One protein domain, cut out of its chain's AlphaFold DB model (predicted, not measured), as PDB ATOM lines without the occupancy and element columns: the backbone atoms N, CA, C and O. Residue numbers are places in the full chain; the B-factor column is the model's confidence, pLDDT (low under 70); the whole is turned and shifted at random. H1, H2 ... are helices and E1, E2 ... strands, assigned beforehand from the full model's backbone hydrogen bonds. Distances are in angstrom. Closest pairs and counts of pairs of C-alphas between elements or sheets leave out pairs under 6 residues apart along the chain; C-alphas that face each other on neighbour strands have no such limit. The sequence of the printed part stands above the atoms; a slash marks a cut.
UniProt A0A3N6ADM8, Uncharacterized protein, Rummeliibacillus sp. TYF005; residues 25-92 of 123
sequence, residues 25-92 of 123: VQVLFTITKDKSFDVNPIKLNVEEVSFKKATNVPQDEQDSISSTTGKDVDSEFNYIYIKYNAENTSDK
ATOM      1  N   VAL A  25       2.885 -14.800  37.982       94.44
ATOM      2  CA  VAL A  25       1.783 -15.752  38.120       94.44
ATOM      3  C   VAL A  25       1.758 -16.307  39.535       94.44
ATOM      4  O   VAL A  25       2.594 -17.120  39.936       94.44
ATOM      5  N   GLN A  26       0.715 -15.945  40.274       96.31
ATOM      6  CA  GLN A  26       0.457 -16.445  41.614       96.31
ATOM      7  C   GLN A  26      -0.596 -17.558  41.591       96.31
ATOM      8  O   GLN A  26      -1.695 -17.397  41.060       96.31
ATOM      9  N   VAL A  27      -0.302 -18.685  42.244       96.12
ATOM     10  CA  VAL A  27      -1.315 -19.712  42.535       96.12
ATOM     11  C   VAL A  27      -2.132 -19.266  43.744       96.12
ATOM     12  O   VAL A  27      -1.598 -19.178  44.846       96.12
ATOM     13  N   LEU A  28      -3.429 -19.014  43.551       94.38
ATOM     14  CA  LEU A  28      -4.336 -18.626  44.633       94.38
ATOM     15  C   LEU A  28      -4.790 -19.851  45.430       94.38
ATOM     16  O   LEU A  28      -4.700 -19.875  46.655       94.38
ATOM     17  N   PHE A  29      -5.250 -20.892  44.736       92.88
ATOM     18  CA  PHE A  29      -5.572 -22.179  45.348       92.88
ATOM     19  C   PHE A  29      -5.485 -23.323  44.337       92.88
ATOM     20  O   PHE A  29      -5.720 -23.159  43.140       92.88
ATOM     21  N   THR A  30      -5.152 -24.511  44.836       95.19
ATOM     22  CA  THR A  30      -5.129 -25.752  44.052       95.19
ATOM     23  C   THR A  30      -6.429 -26.513  44.289       95.19
ATOM     24  O   THR A  30      -6.769 -26.798  45.433       95.19
ATOM     25  N   ILE A  31      -7.133 -26.860  43.214       92.94
ATOM     26  CA  ILE A  31      -8.352 -27.678  43.253       92.94
ATOM     27  C   ILE A  31      -7.974 -29.160  43.307       92.94
ATOM     28  O   ILE A  31      -8.464 -29.898  44.158       92.94
ATOM     29  N   THR A  32      -7.083 -29.607  42.418       94.44
ATOM     30  CA  THR A  32      -6.574 -30.984  42.426       94.44
ATOM     31  C   THR A  32      -5.202 -31.088  41.769       94.44
ATOM     32  O   THR A  32      -4.852 -30.263  40.927       94.44
ATOM     33  N   LYS A  33      -4.451 -32.132  42.130       95.94
ATOM     34  CA  LYS A  33      -3.212 -32.561  41.468       95.94
ATOM     35  C   LYS A  33      -3.206 -34.071  41.288       95.94
ATOM     36  O   LYS A  33      -3.860 -34.770  42.065       95.94
ATOM     37  N   ASP A  34      -2.496 -34.531  40.265       96.31
ATOM     38  CA  ASP A  34      -2.177 -35.942  40.021       96.31
ATOM     39  C   ASP A  34      -3.402 -36.876  40.095       96.31
ATOM     40  O   ASP A  34      -3.428 -37.880  40.813       96.31
ATOM     41  N   LYS A  35      -4.468 -36.520  39.363       95.69
ATOM     42  CA  LYS A  35      -5.696 -37.319  39.264       95.69
ATOM     43  C   LYS A  35      -5.824 -37.966  37.897       95.69
ATOM     44  O   LYS A  35      -5.892 -37.279  36.885       95.69
ATOM     45  N   SER A  36      -5.966 -39.283  37.890       94.00
ATOM     46  CA  SER A  36      -6.277 -40.049  36.687       94.00
ATOM     47  C   SER A  36      -7.754 -40.426  36.643       94.00
ATOM     48  O   SER A  36      -8.326 -40.848  37.648       94.00
ATOM     49  N   PHE A  37      -8.345 -40.311  35.459       91.25
ATOM     50  CA  PHE A  37      -9.699 -40.739  35.142       91.25
ATOM     51  C   PHE A  37      -9.638 -41.710  33.966       91.25
ATOM     52  O   PHE A  37      -9.086 -41.388  32.911       91.25
ATOM     53  N   ASP A  38     -10.197 -42.900  34.157       88.56
ATOM     54  CA  ASP A  38     -10.336 -43.896  33.099       88.56
ATOM     55  C   ASP A  38     -11.705 -43.712  32.437       88.56
ATOM     56  O   ASP A  38     -12.742 -44.099  32.982       88.56
ATOM     57  N   VAL A  39     -11.707 -43.022  31.298       84.56
ATOM     58  CA  VAL A  39     -12.891 -42.713  30.494       84.56
ATOM     59  C   VAL A  39     -12.723 -43.332  29.110       84.56
ATOM     60  O   VAL A  39     -12.584 -42.633  28.109       84.56
ATOM     61  N   ASN A  40     -12.710 -44.670  29.070       82.44
ATOM     62  CA  ASN A  40     -12.529 -45.483  27.863       82.44
ATOM     63  C   ASN A  40     -13.277 -44.897  26.636       82.44
ATOM     64  O   ASN A  40     -14.488 -44.660  26.722       82.44
ATOM     65  N   PRO A  41     -12.585 -44.656  25.501       89.38
ATOM     66  CA  PRO A  41     -11.215 -45.086  25.184       89.38
ATOM     67  C   PRO A  41     -10.111 -44.104  25.584       89.38
ATOM     68  O   PRO A  41      -8.971 -44.288  25.174       89.38
ATOM     69  N   ILE A  42     -10.421 -43.061  26.351       90.44
ATOM     70  CA  ILE A  42      -9.444 -42.057  26.764       90.44
ATOM     71  C   ILE A  42      -9.054 -42.259  28.226       90.44
ATOM     72  O   ILE A  42      -9.883 -42.251  29.132       90.44
ATOM     73  N   LYS A  43      -7.756 -42.356  28.480       92.50
ATOM     74  CA  LYS A  43      -7.198 -42.193  29.818       92.50
ATOM     75  C   LYS A  43      -6.783 -40.740  29.995       92.50
ATOM     76  O   LYS A  43      -5.885 -40.262  29.309       92.50
ATOM     77  N   LEU A  44      -7.447 -40.035  30.906       92.62
ATOM     78  CA  LEU A  44      -7.174 -38.633  31.207       92.62
ATOM     79  C   LEU A  44      -6.347 -38.543  32.491       92.62
ATOM     80  O   LEU A  44      -6.816 -38.964  33.546       92.62
ATOM     81  N   ASN A  45      -5.152 -37.960  32.432       94.44
ATOM     82  CA  ASN A  45      -4.362 -37.663  33.625       94.44
ATOM     83  C   ASN A  45      -4.290 -36.148  33.811       94.44
ATOM     84  O   ASN A  45      -3.652 -35.432  33.043       94.44
ATOM     85  N   VAL A  46      -4.975 -35.665  34.838       95.50
ATOM     86  CA  VAL A  46      -4.957 -34.275  35.275       95.50
ATOM     87  C   VAL A  46      -3.770 -34.085  36.212       95.50
ATOM     88  O   VAL A  46      -3.756 -34.614  37.324       95.50
ATOM     89  N   GLU A  47      -2.784 -33.321  35.761       96.69
ATOM     90  CA  GLU A  47      -1.581 -32.994  36.528       96.69
ATOM     91  C   GLU A  47      -1.875 -31.882  37.540       96.69
ATOM     92  O   GLU A  47      -1.498 -31.978  38.704       96.69
ATOM     93  N   GLU A  48      -2.614 -30.849  37.125       95.88
ATOM     94  CA  GLU A  48      -3.002 -29.746  38.002       95.88
ATOM     95  C   GLU A  48      -4.304 -29.092  37.535       95.88
ATOM     96  O   GLU A  48      -4.471 -28.785  36.358       95.88
ATOM     97  N   VAL A  49      -5.193 -28.813  38.488       94.88
ATOM     98  CA  VAL A  49      -6.238 -27.798  38.346       94.88
ATOM     99  C   VAL A  49      -6.046 -26.788  39.461       94.88
ATOM    100  O   VAL A  49      -6.077 -27.147  40.643       94.88
ATOM    101  N   SER A  50      -5.853 -25.528  39.103       94.94
ATOM    102  CA  SER A  50      -5.640 -24.449  40.062       94.94
ATOM    103  C   SER A  50      -6.289 -23.157  39.592       94.94
ATOM    104  O   SER A  50      -6.519 -22.945  38.405       94.94
ATOM    105  N   PHE A  51      -6.618 -22.299  40.548       92.06
ATOM    106  CA  PHE A  51      -7.028 -20.933  40.276       92.06
ATOM    107  C   PHE A  51      -5.802 -20.044  40.451       92.06
ATOM    108  O   PHE A  51      -5.133 -20.097  41.491       92.06
ATOM    109  N   LYS A  52      -5.478 -19.279  39.414       95.75
ATOM    110  CA  LYS A  52      -4.275 -18.452  39.352       95.75
ATOM    111  C   LYS A  52      -4.642 -17.000  39.105       95.75
ATOM    112  O   LYS A  52      -5.690 -16.705  38.534       95.75
ATOM    113  N   LYS A  53      -3.750 -16.122  39.541       94.56
ATOM    114  CA  LYS A  53      -3.766 -14.693  39.270       94.56
ATOM    115  C   LYS A  53      -2.536 -14.363  38.433       94.56
ATOM    116  O   LYS A  53      -1.429 -14.684  38.860       94.56
ATOM    117  N   ALA A  54      -2.740 -13.754  37.272       94.94
ATOM    118  CA  ALA A  54      -1.671 -13.131  36.505       94.94
ATOM    119  C   ALA A  54      -1.629 -11.634  36.823       94.94
ATOM    120  O   ALA A  54      -2.672 -11.008  37.022       94.94
ATOM    121  N   THR A  55      -0.425 -11.077  36.893       96.00
ATOM    122  CA  THR A  55      -0.162  -9.643  37.050       96.00
ATOM    123  C   THR A  55       0.972  -9.229  36.128       96.00
ATOM    124  O   THR A  55       1.813 -10.056  35.772       96.00
ATOM    125  N   ASN A  56       1.015  -7.945  35.768       95.06
ATOM    126  CA  ASN A  56       1.990  -7.407  34.820       95.06
ATOM    127  C   ASN A  56       1.938  -8.117  33.454       95.06
ATOM    128  O   ASN A  56       2.976  -8.327  32.830       95.06
ATOM    129  N   VAL A  57       0.741  -8.509  33.010       93.25
ATOM    130  CA  VAL A  57       0.558  -9.180  31.717       93.25
ATOM    131  C   VAL A  57       0.901  -8.195  30.592       93.25
ATOM    132  O   VAL A  57       0.358  -7.086  30.591       93.25
ATOM    133  N   PRO A  58       1.791  -8.541  29.646       93.69
ATOM    134  CA  PRO A  58       2.143  -7.678  28.521       93.69
ATOM    135  C   PRO A  58       0.940  -7.301  27.641       93.69
ATOM    136  O   PRO A  58      -0.027  -8.054  27.532       93.69
ATOM    137  N   GLN A  59       0.983  -6.124  27.009       93.06
ATOM    138  CA  GLN A  59      -0.145  -5.621  26.210       93.06
ATOM    139  C   GLN A  59      -0.476  -6.531  25.018       93.06
ATOM    140  O   GLN A  59      -1.642  -6.727  24.706       93.06
ATOM    141  N   ASP A  60       0.528  -7.120  24.374       93.69
ATOM    142  CA  ASP A  60       0.354  -8.059  23.263       93.69
ATOM    143  C   ASP A  60      -0.389  -9.335  23.681       93.69
ATOM    144  O   ASP A  60      -1.227  -9.848  22.934       93.69
ATOM    145  N   GLU A  61      -0.141  -9.823  24.897       91.38
ATOM    146  CA  GLU A  61      -0.883 -10.947  25.462       91.38
ATOM    147  C   GLU A  61      -2.314 -10.546  25.845       91.38
ATOM    148  O   GLU A  61      -3.260 -11.258  25.498       91.38
ATOM    149  N   GLN A  62      -2.496  -9.379  26.477       92.94
ATOM    150  CA  GLN A  62      -3.827  -8.826  26.761       92.94
ATOM    151  C   GLN A  62      -4.662  -8.699  25.476       92.94
ATOM    152  O   GLN A  62      -5.821  -9.124  25.444       92.94
ATOM    153  N   ASP A  63      -4.071  -8.186  24.396       92.88
ATOM    154  CA  ASP A  63      -4.720  -8.024  23.093       92.88
ATOM    155  C   ASP A  63      -5.082  -9.385  22.472       92.88
ATOM    156  O   ASP A  63      -6.176  -9.559  21.925       92.88
ATOM    157  N   SER A  64      -4.199 -10.382  22.595       91.06
ATOM    158  CA  SER A  64      -4.442 -11.746  22.108       91.06
ATOM    159  C   SER A  64      -5.621 -12.414  22.824       91.06
ATOM    160  O   SER A  64      -6.517 -12.983  22.183       91.06
ATOM    161  N   ILE A  65      -5.664 -12.296  24.155       87.69
ATOM    162  CA  ILE A  65      -6.754 -12.817  24.982       87.69
ATOM    163  C   ILE A  65      -8.051 -12.081  24.650       87.69
ATOM    164  O   ILE A  65      -9.088 -12.721  24.446       87.69
ATOM    165  N   SER A  66      -8.000 -10.755  24.532       87.88
ATOM    166  CA  SER A  66      -9.175  -9.933  24.243       87.88
ATOM    167  C   SER A  66      -9.759 -10.248  22.868       87.88
ATOM    168  O   SER A  66     -10.968 -10.439  22.731       87.88
ATOM    169  N   SER A  67      -8.904 -10.430  21.857       87.81
ATOM    170  CA  SER A  67      -9.335 -10.837  20.518       87.81
ATOM    171  C   SER A  67      -9.938 -12.241  20.488       87.81
ATOM    172  O   SER A  67     -10.835 -12.496  19.685       87.81
ATOM    173  N   THR A  68      -9.442 -13.163  21.315       82.94
ATOM    174  CA  THR A  68      -9.925 -14.553  21.345       82.94
ATOM    175  C   THR A  68     -11.232 -14.681  22.124       82.94
ATOM    176  O   THR A  68     -12.126 -15.429  21.735       82.94
ATOM    177  N   THR A  69     -11.362 -13.942  23.225       80.75
ATOM    178  CA  THR A  69     -12.510 -14.031  24.138       80.75
ATOM    179  C   THR A  69     -13.626 -13.036  23.814       80.75
ATOM    180  O   THR A  69     -14.748 -13.198  24.299       80.75
ATOM    181  N   GLY A  70     -13.337 -12.004  23.014       84.62
ATOM    182  CA  GLY A  70     -14.248 -10.891  22.739       84.62
ATOM    183  C   GLY A  70     -14.507 -10.000  23.958       84.62
ATOM    184  O   GLY A  70     -15.521  -9.300  23.993       84.62
ATOM    185  N   LYS A  71     -13.642 -10.066  24.976       83.06
ATOM    186  CA  LYS A  71     -13.736  -9.294  26.215       83.06
ATOM    187  C   LYS A  71     -12.392  -8.662  26.513       83.06
ATOM    188  O   LYS A  71     -11.395  -9.371  26.533       83.06
ATOM    189  N   ASP A  72     -12.396  -7.371  26.808       87.81
ATOM    190  CA  ASP A  72     -11.184  -6.679  27.230       87.81
ATOM    191  C   ASP A  72     -10.648  -7.307  28.527       87.81
ATOM    192  O   ASP A  72     -11.406  -7.590  29.463       87.81
ATOM    193  N   VAL A  73      -9.341  -7.554  28.551       88.44
ATOM    194  CA  VAL A  73      -8.600  -8.079  29.698       88.44
ATOM    195  C   VAL A  73      -7.558  -7.056  30.125       88.44
ATOM    196  O   VAL A  73      -6.823  -6.528  29.295       88.44
ATOM    197  N   ASP A  74      -7.500  -6.797  31.429       91.44
ATOM    198  CA  ASP A  74      -6.513  -5.907  32.030       91.44
ATOM    199  C   ASP A  74      -5.165  -6.622  32.242       91.44
ATOM    200  O   ASP A  74      -5.064  -7.848  32.223       91.44
ATOM    201  N   SER A  75      -4.127  -5.851  32.574       93.44
ATOM    202  CA  SER A  75      -2.806  -6.371  32.984       93.44
ATOM    203  C   SER A  75      -2.813  -7.249  34.252       93.44
ATOM    204  O   SER A  75      -1.781  -7.820  34.616       93.44
ATOM    205  N   GLU A  76      -3.959  -7.348  34.933       94.88
ATOM    206  CA  GLU A  76      -4.212  -8.229  36.068       94.88
ATOM    207  C   GLU A  76      -5.548  -8.960  35.877       94.88
ATOM    208  O   GLU A  76      -6.599  -8.329  35.757       94.88
ATOM    209  N   PHE A  77      -5.536 -10.294  35.923       89.88
ATOM    210  CA  PHE A  77      -6.761 -11.095  35.880       89.88
ATOM    211  C   PHE A  77      -6.602 -12.454  36.568       89.88
ATOM    212  O   PHE A  77      -5.498 -12.943  36.816       89.88
ATOM    213  N   ASN A  78      -7.740 -13.080  36.872       89.56
ATOM    214  CA  ASN A  78      -7.794 -14.424  37.435       89.56
ATOM    215  C   ASN A  78      -8.279 -15.436  36.397       89.56
ATOM    216  O   ASN A  78      -9.171 -15.137  35.604       89.56
ATOM    217  N   TYR A  79      -7.748 -16.654  36.451       88.19
ATOM    218  CA  TYR A  79      -8.125 -17.722  35.533       88.19
ATOM    219  C   TYR A  79      -8.013 -19.109  36.174       88.19
ATOM    220  O   TYR A  79      -7.280 -19.328  37.143       88.19
ATOM    221  N   ILE A  80      -8.754 -20.065  35.612       89.19
ATOM    222  CA  ILE A  80      -8.603 -21.485  35.932       89.19
ATOM    223  C   ILE A  80      -7.510 -22.051  35.027       89.19
ATOM    224  O   ILE A  80      -7.629 -22.037  33.804       89.19
ATOM    225  N   TYR A  81      -6.460 -22.584  35.637       92.06
ATOM    226  CA  TYR A  81      -5.396 -23.311  34.968       92.06
ATOM    227  C   TYR A  81      -5.678 -24.813  35.030       92.06
ATOM    228  O   TYR A  81      -5.908 -25.354  36.113       92.06
ATOM    229  N   ILE A  82      -5.644 -25.486  33.877       92.75
ATOM    230  CA  ILE A  82      -5.806 -26.939  33.775       92.75
ATOM    231  C   ILE A  82      -4.629 -27.508  32.989       92.75
ATOM    232  O   ILE A  82      -4.491 -27.253  31.794       92.75
ATOM    233  N   LYS A  83      -3.807 -28.319  33.653       94.50
ATOM    234  CA  LYS A  83      -2.734 -29.099  33.037       94.50
ATOM    235  C   LYS A  83      -3.138 -30.563  33.019       94.50
ATOM    236  O   LYS A  83      -3.405 -31.146  34.070       94.50
ATOM    237  N   TYR A  84      -3.196 -31.153  31.833       93.62
ATOM    238  CA  TYR A  84      -3.607 -32.538  31.665       93.62
ATOM    239  C   TYR A  84      -2.936 -33.177  30.452       93.62
ATOM    240  O   TYR A  84      -2.507 -32.491  29.527       93.62
ATOM    241  N   ASN A  85      -2.916 -34.504  30.448       92.31
ATOM    242  CA  ASN A  85      -2.629 -35.318  29.280       92.31
ATOM    243  C   ASN A  85      -3.777 -36.309  29.044       92.31
ATOM    244  O   ASN A  85      -4.501 -36.681  29.972       92.31
ATOM    245  N   ALA A  86      -3.971 -36.692  27.786       91.75
ATOM    246  CA  ALA A  86      -4.992 -37.637  27.363       91.75
ATOM    247  C   ALA A  86      -4.359 -38.682  26.441       91.75
ATOM    248  O   ALA A  86      -3.647 -38.334  25.501       91.75
ATOM    249  N   GLU A  87      -4.625 -39.953  26.713       91.06
ATOM    250  CA  GLU A  87      -4.092 -41.095  25.973       91.06
ATOM    251  C   GLU A  87      -5.254 -41.917  25.406       91.06
ATOM    252  O   GLU A  87      -6.172 -42.271  26.145       91.06
ATOM    253  N   ASN A  88      -5.222 -42.229  24.107       91.31
ATOM    254  CA  ASN A  88      -6.155 -43.183  23.509       91.31
ATOM    255  C   ASN A  88      -5.668 -44.610  23.789       91.31
ATOM    256  O   ASN A  88      -4.620 -45.013  23.293       91.31
ATOM    257  N   THR A  89      -6.439 -45.372  24.557       92.00
ATOM    258  CA  THR A  89      -6.126 -46.752  24.950       92.00
ATOM    259  C   THR A  89      -6.799 -47.798  24.055       92.00
ATOM    260  O   THR A  89      -6.799 -48.982  24.387       92.00
ATOM    261  N   SER A  90      -7.440 -47.379  22.962       91.38
ATOM    262  CA  SER A  90      -8.113 -48.250  21.995       91.38
ATOM    263  C   SER A  90      -7.240 -48.506  20.766       91.38
ATOM    264  O   SER A  90      -6.486 -47.640  20.334       91.38
ATOM    265  N   ASP A  91      -7.439 -49.658  20.124       92.31
ATOM    266  CA  ASP A  91      -6.831 -49.988  18.824       92.31
ATOM    267  C   ASP A  91      -7.438 -49.196  17.650       92.31
ATOM    268  O   ASP A  91      -6.997 -49.314  16.505       92.31
ATOM    269  N   LYS A  92      -8.500 -48.424  17.907       91.62
ATOM    270  CA  LYS A  92      -9.178 -47.587  16.913       91.62
ATOM    271  C   LYS A  92      -8.809 -46.127  17.101       91.62
ATOM    272  O   LYS A  92      -8.726 -45.645  18.232       91.62
TER     273      LYS A  92
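This is residues 25 to 92 of the 123 residues of an uncharacterized protein of Rummeliibacillus sp. TYF005 (UniProt A0A3N6ADM8). What does the model look like? It is a long, narrow ribbon of three strands, E1, E2 and E3, twisted and curving along its length, with the short helix H1 off the E3 edge at the end where E2 ends and E3 begins; H1 is not on the sheet, and both faces of the sheet are bare of a named helix. How is it made up? The printed part has 68 residues, with three named strands and one named helix in the order E1, E2, H1, E3; the sheet's order is E1, E2, E3, antiparallel throughout, and the class is mixed, helices and strands. How spread out is it? It is only just loose, close to extended, with a radius of gyration of the C-alphas of 16.0 A, and its C-alphas span 45 by 27 by 15 A, an outline only just flat.

How are the strands joined? The inner strand E2, residues 42 to 55, is the antiparallel neighbour of the edge strand E1, residues 25 to 39, at 171 degrees between their directions. They form a hairpin; N 31 and O 49 are 2.8 A apart and N 44 and O 37 are 2.9 A apart, both within hydrogen-bond range. What is beside E2 on its other side? The edge strand E3, residues 77 to 88, is antiparallel to E2 at 164 degrees, with N 47 and O 83 at 2.8 A and N 81 and O 50 at 2.8 A, within hydrogen-bond range. Where is the helix? H1, residues 59 to 69, is not on the sheet, with 1 pair of C-alphas within 10 A, and it is apart from E1. In H1 every O i to N i+4 pair is within hydrogen-bond range.

Where do the strands run? E1 begins at C-alpha 25, (1.783, -15.752, 38.120), and measures 31.6 A; it bends by 82 degrees at residue 28. E2 measures 35.3 A and bends by 53 degrees at residue 51. E3 measures 34.4 A and ends at C-alpha 88, (-6.155, -43.183, 23.509). Where does the helix begin? H1 begins at C-alpha 59, (-0.145, -5.621, 26.210), and measures 15.1 A.

How far does it reach? The two C-alphas farthest apart, those of Asn 56 and Asp 91, are 46.3 A apart. How do the links run? The links E1 to E2 and E2 to H1 are tight, and H1 to E3, with 7 residues between them, is short; the printed part has no cut. How confident is the model? The mean pLDDT of the printed part is 91.9, and no printed residue is under 70.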